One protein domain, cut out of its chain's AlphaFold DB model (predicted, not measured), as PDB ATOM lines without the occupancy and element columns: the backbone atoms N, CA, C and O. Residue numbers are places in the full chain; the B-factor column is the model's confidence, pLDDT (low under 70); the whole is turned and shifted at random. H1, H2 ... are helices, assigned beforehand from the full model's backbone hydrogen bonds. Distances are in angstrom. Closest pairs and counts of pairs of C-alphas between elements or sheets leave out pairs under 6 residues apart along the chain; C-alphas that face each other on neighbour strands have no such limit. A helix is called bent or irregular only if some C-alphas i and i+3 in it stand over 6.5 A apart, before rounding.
ATOM      1  N   TRP A   7     152.346 109.391 146.921       73.12
ATOM      2  CA  TRP A   7     153.763 109.411 147.295       73.12
ATOM      3  C   TRP A   7     154.657 109.961 146.184       73.12
ATOM      4  O   TRP A   7     155.599 110.689 146.467       73.12
ATOM      5  N   ARG A   8     154.322 109.688 144.915       79.38
ATOM      6  CA  ARG A   8     155.045 110.252 143.768       79.38
ATOM      7  C   ARG A   8     154.917 111.775 143.725       79.38
ATOM      8  O   ARG A   8     155.910 112.444 143.480       79.38
ATOM      9  N   ARG A   9     153.718 112.314 143.971       74.12
ATOM     10  CA  ARG A   9     153.464 113.768 143.981       74.12
ATOM     11  C   ARG A   9     154.130 114.441 145.170       74.12
ATOM     12  O   ARG A   9     154.792 115.448 144.993       74.12
ATOM     13  N   PHE A  10     154.012 113.845 146.353       76.75
ATOM     14  CA  PHE A  10     154.647 114.365 147.557       76.75
ATOM     15  C   PHE A  10     156.171 114.452 147.401       76.75
ATOM     16  O   PHE A  10     156.758 115.499 147.656       76.75
ATOM     17  N   VAL A  11     156.808 113.384 146.908       80.81
ATOM     18  CA  VAL A  11     158.258 113.366 146.669       80.81
ATOM     19  C   VAL A  11     158.659 114.333 145.554       80.81
ATOM     20  O   VAL A  11     159.630 115.060 145.729       80.81
ATOM     21  N   ALA A  12     157.910 114.404 144.447       80.56
ATOM     22  CA  ALA A  12     158.184 115.370 143.379       80.56
ATOM     23  C   ALA A  12     158.130 116.815 143.897       80.56
ATOM     24  O   ALA A  12     159.071 117.572 143.685       80.56
ATOM     25  N   SER A  13     157.100 117.165 144.672       78.50
ATOM     26  CA  SER A  13     156.980 118.504 145.253       78.50
ATOM     27  C   SER A  13     158.075 118.821 146.275       78.50
ATOM     28  O   SER A  13     158.491 119.971 146.379       78.50
ATOM     29  N   LEU A  14     158.578 117.825 147.013       81.44
ATOM     30  CA  LEU A  14     159.734 118.008 147.896       81.44
ATOM     31  C   LEU A  14     161.035 118.227 147.117       81.44
ATOM     32  O   LEU A  14     161.841 119.070 147.511       81.44
ATOM     33  N   ILE A  15     161.240 117.487 146.026       84.81
ATOM     34  CA  ILE A  15     162.412 117.653 145.157       84.81
ATOM     35  C   ILE A  15     162.393 119.041 144.523       84.81
ATOM     36  O   ILE A  15     163.394 119.752 144.597       84.81
ATOM     37  N   ASP A  16     161.260 119.458 143.963       81.81
ATOM     38  CA  ASP A  16     161.136 120.770 143.334       81.81
ATOM     39  C   ASP A  16     161.318 121.914 144.348       81.81
ATOM     40  O   ASP A  16     161.985 122.909 144.049       81.81
ATOM     41  N   LEU A  17     160.803 121.761 145.576       80.62
ATOM     42  CA  LEU A  17     161.070 122.697 146.672       80.62
ATOM     43  C   LEU A  17     162.570 122.753 146.998       80.62
ATOM     44  O   LEU A  17     163.129 123.843 147.120       80.62
ATOM     45  N   GLY A  18     163.242 121.602 147.081       82.62
ATOM     46  CA  GLY A  18     164.686 121.527 147.309       82.62
ATOM     47  C   GLY A  18     165.498 122.203 146.200       82.62
ATOM     48  O   GLY A  18     166.365 123.030 146.486       82.62
ATOM     49  N   LEU A  19     165.180 121.923 144.933       84.50
ATOM     50  CA  LEU A  19     165.811 122.552 143.767       84.50
ATOM     51  C   LEU A  19     165.575 124.063 143.736       84.50
ATOM     52  O   LEU A  19     166.490 124.823 143.415       84.50
ATOM     53  N   THR A  20     164.376 124.505 144.115       81.00
ATOM     54  CA  THR A  20     164.040 125.928 144.222       81.00
ATOM     55  C   THR A  20     164.901 126.597 145.292       81.00
ATOM     56  O   THR A  20     165.547 127.602 145.006       81.00
ATOM     57  N   ILE A  21     165.005 126.017 146.492       82.44
ATOM     58  CA  ILE A  21     165.858 126.551 147.568       82.44
ATOM     59  C   ILE A  21     167.322 126.634 147.124       82.44
ATOM     60  O   ILE A  21     167.958 127.670 147.322       82.44
ATOM     61  N   ILE A  22     167.852 125.585 146.490       86.31
ATOM     62  CA  ILE A  22     169.241 125.555 146.008       86.31
ATOM     63  C   ILE A  22     169.474 126.638 144.949       86.31
ATOM     64  O   ILE A  22     170.412 127.425 145.067       86.31
ATOM     65  N   THR A  23     168.603 126.719 143.943       84.75
ATOM     66  CA  THR A  23     168.711 127.698 142.850       84.75
ATOM     67  C   THR A  23     168.693 129.127 143.388       84.75
ATOM     68  O   THR A  23     169.516 129.961 143.006       84.75
ATOM     69  N   LEU A  24     167.788 129.402 144.325       78.50
ATOM     70  CA  LEU A  24     167.636 130.716 144.938       78.50
ATOM     71  C   LEU A  24     168.779 131.055 145.903       78.50
ATOM     72  O   LEU A  24     169.218 132.206 145.952       78.50
ATOM     73  N   GLY A  25     169.297 130.065 146.632       81.75
ATOM     74  CA  GLY A  25     170.478 130.217 147.479       81.75
ATOM     75  C   GLY A  25     171.716 130.576 146.659       81.75
ATOM     76  O   GLY A  25     172.403 131.551 146.966       81.75
ATOM     77  N   ILE A  26     171.949 129.861 145.555       87.00
ATOM     78  CA  ILE A  26     173.035 130.159 144.611       87.00
ATOM     79  C   ILE A  26     172.868 131.569 144.028       87.00
ATOM     80  O   ILE A  26     173.816 132.356 144.029       87.00
ATOM     81  N   TYR A  27     171.659 131.923 143.588       82.75
ATOM     82  CA  TYR A  27     171.358 133.256 143.060       82.75
ATOM     83  C   TYR A  27     171.682 134.376 144.059       82.75
ATOM     84  O   TYR A  27     172.260 135.406 143.698       82.75
ATOM     85  N   PHE A  28     171.339 134.166 145.328       80.81
ATOM     86  CA  PHE A  28     171.609 135.118 146.395       80.81
ATOM     87  C   PHE A  28     173.112 135.301 146.647       80.81
ATOM     88  O   PHE A  28     173.579 136.437 146.751       80.81
ATOM     89  N   ILE A  29     173.886 134.209 146.651       84.38
ATOM     90  CA  ILE A  29     175.350 134.254 146.789       84.38
ATOM     91  C   ILE A  29     175.979 135.055 145.640       84.38
ATOM     92  O   ILE A  29     176.774 135.963 145.888       84.38
ATOM     93  N   PHE A  30     175.590 134.790 144.388       83.75
ATOM     94  CA  PHE A  30     176.104 135.542 143.236       83.75
ATOM     95  C   PHE A  30     175.793 137.038 143.321       83.75
ATOM     96  O   PHE A  30     176.649 137.862 142.995       83.75
ATOM     97  N   ARG A  31     174.604 137.409 143.806       76.38
ATOM     98  CA  ARG A  31     174.250 138.816 144.030       76.38
ATOM     99  C   ARG A  31     175.127 139.489 145.081       76.38
ATOM    100  O   ARG A  31     175.519 140.633 144.866       76.38
ATOM    101  N   ILE A  32     175.447 138.804 146.182       80.88
ATOM    102  CA  ILE A  32     176.372 139.328 147.201       80.88
ATOM    103  C   ILE A  32     177.753 139.553 146.578       80.88
ATOM    104  O   ILE A  32     178.323 140.633 146.721       80.88
ATOM    105  N   ILE A  33     178.264 138.575 145.825       82.81
ATOM    106  CA  ILE A  33     179.568 138.684 145.157       82.81
ATOM    107  C   ILE A  33     179.581 139.861 144.172       82.81
ATOM    108  O   ILE A  33     180.522 140.654 144.176       82.81
ATOM    109  N   TRP A  34     178.543 140.019 143.347       75.69
ATOM    110  CA  TRP A  34     178.449 141.138 142.403       75.69
ATOM    111  C   TRP A  34     178.324 142.494 143.086       75.69
ATOM    112  O   TRP A  34     178.922 143.460 142.611       75.69
ATOM    113  N   PHE A  35     177.620 142.563 144.216       74.50
ATOM    114  CA  PHE A  35     177.582 143.767 145.035       74.50
ATOM    115  C   PHE A  35     178.978 144.133 145.556       74.50
ATOM    116  O   PHE A  35     179.419 145.265 145.362       74.50
ATOM    117  N   CYS A  36     179.710 143.167 146.124       75.19
ATOM    118  CA  CYS A  36     181.077 143.379 146.609       75.19
ATOM    119  C   CYS A  36     182.061 143.755 145.491       75.19
ATOM    120  O   CYS A  36     183.015 144.485 145.739       75.19
ATOM    121  N   GLN A  37     181.846 143.280 144.260       74.94
ATOM    122  CA  GLN A  37     182.708 143.613 143.123       74.94
ATOM    123  C   GLN A  37     182.482 145.026 142.571       74.94
ATOM    124  O   GLN A  37     183.317 145.490 141.796       74.94
ATOM    125  N   GLY A  38     181.383 145.703 142.920       64.81
ATOM    126  CA  GLY A  38     181.136 147.083 142.488       64.81
ATOM    127  C   GLY A  38     181.067 147.274 140.970       64.81
ATOM    128  O   GLY A  38     181.323 148.370 140.476       64.81
ATOM    129  N   LYS A  39     180.797 146.207 140.206       64.88
ATOM    130  CA  LYS A  39     180.809 146.250 138.739       64.88
ATOM    131  C   LYS A  39     179.431 146.647 138.202       64.88
ATOM    132  O   LYS A  39     178.422 146.208 138.745       64.88
ATOM    133  N   PRO A  40     179.363 147.403 137.093       63.81
ATOM    134  CA  PRO A  40     178.097 147.698 136.434       63.81
ATOM    135  C   PRO A  40     177.430 146.407 135.951       63.81
ATOM    136  O   PRO A  40     178.018 145.636 135.183       63.81
ATOM    137  N   ASN A  41     176.189 146.198 136.390       68.81
ATOM    138  CA  ASN A  41     175.375 145.043 136.019       68.81
ATOM    139  C   ASN A  41     175.066 145.069 134.511       68.81
ATOM    140  O   ASN A  41     175.005 146.137 133.901       68.81
ATOM    141  N   ILE A  42     174.801 143.902 133.908       68.62
ATOM    142  CA  ILE A  42     174.498 143.773 132.467       68.62
ATOM    143  C   ILE A  42     173.368 144.721 132.039       68.62
ATOM    144  O   ILE A  42     173.495 145.392 131.023       68.62
ATOM    145  N   GLY A  43     172.312 144.860 132.846       65.81
ATOM    146  CA  GLY A  43     171.219 145.797 132.560       65.81
ATOM    147  C   GLY A  43     171.670 147.260 132.477       65.81
ATOM    148  O   GLY A  43     171.219 147.985 131.601       65.81
ATOM    149  N   MET A  44     172.617 147.685 133.321       66.25
ATOM    150  CA  MET A  44     173.185 149.038 133.247       66.25
ATOM    151  C   MET A  44     174.048 149.217 131.999       66.25
ATOM    152  O   MET A  44     173.982 150.267 131.366       66.25
ATOM    153  N   ARG A  45     174.804 148.176 131.612       69.69
ATOM    154  CA  ARG A  45     175.590 148.177 130.368       69.69
ATOM    155  C   ARG A  45     174.702 148.292 129.131       69.69
ATOM    156  O   ARG A  45     175.036 149.039 128.224       69.69
ATOM    157  N   VAL A  46     173.576 147.578 129.108       75.75
ATOM    158  CA  VAL A  46     172.613 147.619 127.995       75.75
ATOM    159  C   VAL A  46     171.900 148.968 127.924       75.75
ATOM    160  O   VAL A  46     171.683 149.488 126.837       75.75
ATOM    161  N   MET A  47     171.570 149.563 129.071       73.19
ATOM    162  CA  MET A  47     170.854 150.844 129.135       73.19
ATOM    163  C   MET A  47     171.769 152.074 129.000       73.19
ATOM    164  O   MET A  47     171.291 153.195 129.136       73.19
ATOM    165  N   GLY A  48     173.078 151.891 128.780       69.44
ATOM    166  CA  GLY A  48     174.037 152.999 128.687       69.44
ATOM    167  C   GLY A  48     174.116 153.859 129.954       69.44
ATOM    168  O   GLY A  48     174.528 155.015 129.895       69.44
ATOM    169  N   LEU A  49     173.694 153.321 131.102       70.44
ATOM    170  CA  LEU A  49     173.682 154.057 132.360       70.44
ATOM    171  C   LEU A  49     175.086 154.040 132.957       70.44
ATOM    172  O   LEU A  49     175.602 152.985 133.336       70.44
ATOM    173  N   ASN A  50     175.690 155.225 133.060       60.19
ATOM    174  CA  ASN A  50     176.964 155.390 133.742       60.19
ATOM    175  C   ASN A  50     176.810 155.031 135.219       60.19
ATOM    176  O   ASN A  50     175.881 155.455 135.907       60.19
ATOM    177  N   TYR A  51     177.734 154.201 135.686       59.59
ATOM    178  CA  TYR A  51     177.805 153.790 137.071       59.59
ATOM    179  C   TYR A  51     178.304 154.976 137.898       59.59
ATOM    180  O   TYR A  51     179.490 155.288 137.862       59.59
ATOM    181  N   ASP A  52     177.395 155.660 138.592       62.00
ATOM    182  CA  ASP A  52     177.736 156.784 139.464       62.00
ATOM    183  C   ASP A  52     177.902 156.278 140.912       62.00
ATOM    184  O   ASP A  52     176.906 155.950 141.569       62.00
ATOM    185  N   PRO A  53     179.139 156.160 141.433       56.66
ATOM    186  CA  PRO A  53     179.408 155.655 142.782       56.66
ATOM    187  C   PRO A  53     178.992 156.631 143.903       56.66
ATOM    188  O   PRO A  53     179.282 156.393 145.079       56.66
ATOM    189  N   GLY A  54     178.306 157.733 143.583       56.62
ATOM    190  CA  GLY A  54     177.910 158.763 144.536       56.62
ATOM    191  C   GLY A  54     177.009 158.297 145.696       56.62
ATOM    192  O   GLY A  54     175.876 157.848 145.509       56.62
ATOM    193  N   LYS A  55     177.491 158.544 146.926       56.25
ATOM    194  CA  LYS A  55     176.729 158.730 148.183       56.25
ATOM    195  C   LYS A  55     175.717 157.628 148.545       56.25
ATOM    196  O   LYS A  55     174.523 157.891 148.635       56.25
ATOM    197  N   GLY A  56     176.169 156.395 148.787       61.78
ATOM    198  CA  GLY A  56     175.372 155.371 149.495       61.78
ATOM    199  C   GLY A  56     174.131 154.829 148.764       61.78
ATOM    200  O   GLY A  56     173.534 153.855 149.222       61.78
ATOM    201  N   LYS A  57     173.775 155.377 147.593       66.38
ATOM    202  CA  LYS A  57     172.651 154.919 146.757       66.38
ATOM    203  C   LYS A  57     172.797 153.456 146.344       66.38
ATOM    204  O   LYS A  57     171.809 152.743 146.223       66.38
ATOM    205  N   MET A  58     174.035 152.996 146.194       67.06
ATOM    206  CA  MET A  58     174.356 151.618 145.848       67.06
ATOM    207  C   MET A  58     174.008 150.629 146.974       67.06
ATOM    208  O   MET A  58     173.417 149.581 146.719       67.06
ATOM    209  N   LEU A  59     174.310 150.993 148.226       69.50
ATOM    210  CA  LEU A  59     173.932 150.207 149.401       69.50
ATOM    211  C   LEU A  59     172.409 150.191 149.562       69.50
ATOM    212  O   LEU A  59     171.839 149.146 149.848       69.50
ATOM    213  N   MET A  60     171.742 151.320 149.312       71.69
ATOM    214  CA  MET A  60     170.282 151.415 149.382       71.69
ATOM    215  C   MET A  60     169.593 150.514 148.344       71.69
ATOM    216  O   MET A  60     168.623 149.834 148.670       71.69
ATOM    217  N   LEU A  61     170.124 150.448 147.120       73.00
ATOM    218  CA  LEU A  61     169.602 149.589 146.052       73.00
ATOM    219  C   LEU A  61     169.847 148.103 146.354       73.00
ATOM    220  O   LEU A  61     168.970 147.271 146.122       73.00
ATOM    221  N   PHE A  62     171.003 147.776 146.935       74.56
ATOM    222  CA  PHE A  62     171.298 146.428 147.412       74.56
ATOM    223  C   PHE A  62     170.407 146.016 148.583       74.56
ATOM    224  O   PHE A  62     169.849 144.930 148.534       74.56
ATOM    225  N   LEU A  63     170.204 146.877 149.585       77.19
ATOM    226  CA  LEU A  63     169.296 146.627 150.711       77.19
ATOM    227  C   LEU A  63     167.845 146.479 150.243       77.19
ATOM    228  O   LEU A  63     167.138 145.581 150.695       77.19
ATOM    229  N   PHE A  64     167.411 147.300 149.284       78.88
ATOM    230  CA  PHE A  64     166.096 147.157 148.668       78.88
ATOM    231  C   PHE A  64     165.955 145.801 147.967       78.88
ATOM    232  O   PHE A  64     165.008 145.067 148.237       78.88
ATOM    233  N   LEU A  65     166.928 145.409 147.138       75.69
ATOM    234  CA  LEU A  65     166.964 144.082 146.514       75.69
ATOM    235  C   LEU A  65     167.047 142.961 147.560       75.69
ATOM    236  O   LEU A  65     166.418 141.921 147.380       75.69
ATOM    237  N   PHE A  66     167.773 143.163 148.655       77.50
ATOM    238  CA  PHE A  66     167.923 142.214 149.756       77.50
ATOM    239  C   PHE A  66     166.611 141.979 150.506       77.50
ATOM    240  O   PHE A  66     166.412 140.880 151.001       77.50
ATOM    241  N   ILE A  67     165.705 142.960 150.554       77.75
ATOM    242  CA  ILE A  67     164.359 142.824 151.139       77.75
ATOM    243  C   ILE A  67     163.364 142.275 150.107       77.75
ATOM    244  O   ILE A  67     162.570 141.381 150.402       77.75
ATOM    245  N   LEU A  68     163.422 142.767 148.869       79.12
ATOM    246  CA  LEU A  68     162.482 142.394 147.813       79.12
ATOM    247  C   LEU A  68     162.613 140.915 147.427       79.12
ATOM    248  O   LEU A  68     161.622 140.226 147.207       79.12
ATOM    249  N   THR A  69     163.845 140.408 147.364       76.00
ATOM    250  CA  THR A  69     164.125 139.021 146.965       76.00
ATOM    251  C   THR A  69     163.505 137.998 147.935       76.00
ATOM    252  O   THR A  69     162.780 137.127 147.462       76.00
ATOM    253  N   PRO A  70     163.673 138.105 149.268       72.75
ATOM    254  CA  PRO A  70     162.973 137.246 150.216       72.75
ATOM    255  C   PRO A  70     161.462 137.469 150.261       72.75
ATOM    256  O   PRO A  70     160.749 136.514 150.550       72.75
ATOM    257  N   MET A  71     160.934 138.649 149.913       75.94
ATOM    258  CA  MET A  71     159.483 138.801 149.714       75.94
ATOM    259  C   MET A  71     158.987 137.973 148.522       75.94
ATOM    260  O   MET A  71     158.001 137.247 148.650       75.94
ATOM    261  N   PHE A  72     159.696 137.996 147.389       75.19
ATOM    262  CA  PHE A  72     159.401 137.094 146.270       75.19
ATOM    263  C   PHE A  72     159.582 135.620 146.658       75.19
ATOM    264  O   PHE A  72     158.801 134.775 146.216       75.19
ATOM    265  N   TYR A  73     160.544 135.299 147.529       72.56
ATOM    266  CA  TYR A  73     160.693 133.952 148.086       72.56
ATOM    267  C   TYR A  73     159.512 133.563 148.965       72.56
ATOM    268  O   TYR A  73     158.998 132.462 148.811       72.56
ATOM    269  N   ALA A  74     159.024 134.453 149.826       70.81
ATOM    270  CA  ALA A  74     157.862 134.198 150.669       70.81
ATOM    271  C   ALA A  74     156.597 133.965 149.830       70.81
ATOM    272  O   ALA A  74     155.811 133.075 150.140       70.81
ATOM    273  N   VAL A  75     156.430 134.695 148.725       74.25
ATOM    274  CA  VAL A  75     155.322 134.468 147.784       74.25
ATOM    275  C   VAL A  75     155.488 133.131 147.053       74.25
ATOM    276  O   VAL A  75     154.563 132.326 147.029       74.25
ATOM    277  N   THR A  76     156.669 132.839 146.508       70.12
ATOM    278  CA  THR A  76     156.884 131.633 145.684       70.12
ATOM    279  C   THR A  76     156.914 130.351 146.527       70.12
ATOM    280  O   THR A  76     156.228 129.381 146.219       70.12
ATOM    281  N   ILE A  77     157.676 130.351 147.624       69.19
ATOM    282  CA  ILE A  77     157.820 129.228 148.562       69.19
ATOM    283  C   ILE A  77     156.587 129.114 149.460       69.19
ATOM    284  O   ILE A  77     156.038 128.025 149.615       69.19
ATOM    285  N   GLY A  78     156.116 130.227 150.021       64.12
ATOM    286  CA  GLY A  78     155.005 130.221 150.970       64.12
ATOM    287  C   GLY A  78     153.642 129.995 150.323       64.12
ATOM    288  O   GLY A  78     152.865 129.189 150.821       64.12
ATOM    289  N   ILE A  79     153.334 130.660 149.209       67.75
ATOM    290  CA  ILE A  79     152.004 130.541 148.584       67.75
ATOM    291  C   ILE A  79     151.971 129.386 147.583       67.75
ATOM    292  O   ILE A  79     150.981 128.671 147.529       67.75
ATOM    293  N   GLY A  80     153.037 129.151 146.817       70.81
ATOM    294  CA  GLY A  80     153.070 128.039 145.861       70.81
ATOM    295  C   GLY A  80     153.242 126.690 146.557       70.81
ATOM    296  O   GLY A  80     152.355 125.838 146.546       70.81
ATOM    297  N   TRP A  81     154.387 126.509 147.212       73.50
ATOM    298  CA  TRP A  81     154.811 125.190 147.675       73.50
ATOM    299  C   TRP A  81     154.119 124.717 148.954       73.50
ATOM    300  O   TRP A  81     153.723 123.555 149.029       73.50
ATOM    301  N   ILE A  82     153.929 125.585 149.955       77.25
ATOM    302  CA  ILE A  82     153.249 125.177 151.201       77.25
ATOM    303  C   ILE A  82     151.785 124.827 150.918       77.25
ATOM    304  O   ILE A  82     151.295 123.808 151.404       77.25
ATOM    305  N   ILE A  83     151.090 125.627 150.102       78.12
ATOM    306  CA  ILE A  83     149.697 125.343 149.726       78.12
ATOM    307  C   ILE A  83     149.611 124.028 148.949       78.12
ATOM    308  O   ILE A  83     148.700 123.240 149.210       78.12
ATOM    309  N   ASP A  84     150.561 123.752 148.056       75.75
ATOM    310  CA  ASP A  84     150.604 122.487 147.321       75.75
ATOM    311  C   ASP A  84     150.879 121.287 148.224       75.75
ATOM    312  O   ASP A  84     150.182 120.279 148.110       75.75
ATOM    313  N   ILE A  85     151.794 121.401 149.186       77.94
ATOM    314  CA  ILE A  85     152.040 120.346 150.178       77.94
ATOM    315  C   ILE A  85     150.781 120.092 151.014       77.94
ATOM    316  O   ILE A  85     150.363 118.940 151.160       77.94
ATOM    317  N   VAL A  86     150.127 121.145 151.516       80.38
ATOM    318  CA  VAL A  86     148.875 121.023 152.283       80.38
ATOM    319  C   VAL A  86     147.776 120.387 151.429       80.38
ATOM    320  O   VAL A  86     147.094 119.470 151.889       80.38
ATOM    321  N   ARG A  87     147.619 120.805 150.168       75.62
ATOM    322  CA  ARG A  87     146.628 120.234 149.242       75.62
ATOM    323  C   ARG A  87     146.893 118.766 148.947       75.62
ATOM    324  O   ARG A  87     145.961 117.968 149.072       75.62
ATOM    325  N   ILE A  88     148.141 118.404 148.647       77.62
ATOM    326  CA  ILE A  88     148.553 117.013 148.443       77.62
ATOM    327  C   ILE A  88     148.206 116.196 149.688       77.62
ATOM    328  O   ILE A  88     147.542 115.166 149.553       77.62
ATOM    329  N   CYS A  89     148.550 116.671 150.893       76.19
ATOM    330  CA  CYS A  89     148.207 116.023 152.167       76.19
ATOM    331  C   CYS A  89     146.691 115.850 152.360       76.19
ATOM    332  O   CYS A  89     146.237 114.788 152.792       76.19
ATOM    333  N   MET A  90     145.888 116.840 151.957       78.75
ATOM    334  CA  MET A  90     144.421 116.754 151.922       78.75
ATOM    335  C   MET A  90     143.879 115.867 150.787       78.75
ATOM    336  O   MET A  90     142.663 115.761 150.623       78.75
ATOM    337  N   LYS A  91     144.755 115.233 149.994       71.12
ATOM    338  CA  LYS A  91     144.432 114.450 148.788       71.12
ATOM    339  C   LYS A  91     143.679 115.258 147.730       71.12
ATOM    340  O   LYS A  91     142.972 114.692 146.898       71.12
ATOM    341  N   LYS A  92     143.849 116.578 147.761       67.88
ATOM    342  CA  LYS A  92     143.425 117.510 146.720       67.88
ATOM    343  C   LYS A  92     144.595 117.658 145.742       67.88
ATOM    344  O   LYS A  92     145.753 117.587 146.147       67.88
ATOM    345  N   GLY A  93     144.303 117.799 144.451       67.25
ATOM    346  CA  GLY A  93     145.348 118.041 143.451       67.25
ATOM    347  C   GLY A  93     146.133 119.321 143.750       67.25
ATOM    348  O   GLY A  93     145.665 120.177 144.511       67.25
ATOM    349  N   THR A  94     147.314 119.460 143.155       72.44
ATOM    350  CA  THR A  94     148.118 120.687 143.290       72.44
ATOM    351  C   THR A  94     147.410 121.888 142.657       72.44
ATOM    352  O   THR A  94     146.445 121.758 141.896       72.44
ATOM    353  N   PHE A  95     147.865 123.094 142.975       72.31
ATOM    354  CA  PHE A  95     147.404 124.332 142.356       72.31
ATOM    355  C   PHE A  95     147.620 124.305 140.841       72.31
ATOM    356  O   PHE A  95     146.719 124.678 140.092       72.31
ATOM    357  N   ALA A  96     148.749 123.756 140.388       69.25
ATOM    358  CA  ALA A  96     149.035 123.543 138.973       69.25
ATOM    359  C   ALA A  96     148.066 122.544 138.314       69.25
ATOM    360  O   ALA A  96     147.558 122.815 137.231       69.25
ATOM    361  N   GLU A  97     147.749 121.422 138.971       68.31
ATOM    362  CA  GLU A  97     146.774 120.440 138.464       68.31
ATOM    363  C   GLU A  97     145.362 121.040 138.361       68.31
ATOM    364  O   GLU A  97     144.648 120.799 137.384       68.31
ATOM    365  N   MET A  98     144.973 121.862 139.342       71.44
ATOM    366  CA  MET A  98     143.700 122.586 139.336       71.44
ATOM    367  C   MET A  98     143.639 123.625 138.210       71.44
ATOM    368  O   MET A  98     142.624 123.721 137.522       71.44
ATOM    369  N   PHE A  99     144.719 124.382 138.000       69.06
ATOM    370  CA  PHE A  99     144.788 125.405 136.957       69.06
ATOM    371  C   PHE A  99     144.835 124.792 135.550       69.06
ATOM    372  O   PHE A  99     144.155 125.261 134.641       69.06
ATOM    373  N   ALA A 100     145.569 123.691 135.384       66.06
ATOM    374  CA  ALA A 100     145.669 122.960 134.124       66.06
ATOM    375  C   ALA A 100     144.419 122.120 133.796       66.06
ATOM    376  O   ALA A 100     144.407 121.451 132.764       66.06
ATOM    377  N   LYS A 101     143.391 122.106 134.667       63.75
ATOM    378  CA  LYS A 101     142.218 121.207 134.585       63.75
ATOM    379  C   LYS A 101     142.621 119.750 134.322       63.75
ATOM    380  O   LYS A 101     141.922 119.004 133.637       63.75
TER     381      LYS A 101
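What this domain is: This is residues 7 to 101 of the 108 residues of an uncharacterized protein of Spiroplasma sabaudiense Ar-1343 (UniProt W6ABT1). Two long helices, H3 and H1, lie side by side and run opposite ways, making a rod; the short helices H2 and H4 sit near its two ends, off the same side of the long pair. H4 packs on H3 near the end of H3, while H2 sticks out at the other end, where residues 42 to 48 stand free. The printed part has 95 residues with four named helices, in the order H1, H2, H3, H4, and no named strand; the class is all helix. The whole is only just loose, close to extended, with a radius of gyration of the C-alphas of 18.6 A and spans of 56 by 23 by 20 A.

Where its parts are: H3, the longest helix, holds residues 57 to 89 and measures 46.3 A from first to last C-alpha; it begins at C-alpha 57 (172.651, 154.919, 146.757). It is neither bent nor irregular, but only just: C-alphas 79 and 82 are 6.1 A apart. H1 holds residues 7 to 37, 45.0 A from first to last C-alpha, and begins at C-alpha 7 (153.763, 109.411, 147.295). H2 is residues 42 to 46 and H4 is residues 95 to 99, each five residues long; H4 ends at C-alpha 99 (144.788, 125.405, 136.957).

How they stand to each other: H3 and H1 touch, with 9 pairs of C-alphas within 8 A. Their closest C-alphas, those of Ile 88 and Phe 10, are 6.7 A apart. Their lines stand at a shallow tilt of 3 degrees, opposite ways, and their centres are 11.6 A apart. H3 and H4 only just touch, with 3 pairs of C-alphas within 8 A, and H3 does so with residues 80 to 84 alone; the closest C-alphas are those of Asp 84 and Phe 95, at 6.2 A. H2 touches no helix: it is apart from H1, H3 and H4. H1 and H4 are apart too. In H1, H2 and H4 every O i to N i+4 pair is within hydrogen-bond range; in H3, 26 of 29 are.

The domain as a whole: The C-alphas of Gly 54 and Lys 91 are the two farthest apart, at 55.7 A. The printed part has no cut, and the C-alphas of its first and last residues, Trp 7 and Lys 101, are 20.8 A apart. The links H1 to H2 and H3 to H4 are tight, the link H2 to H3 with 10 residues is short, and no link is long. The mean pLDDT of the printed part is 73.7, and 29 residues are under 70, among them residues 38 to 45 and 50 to 59.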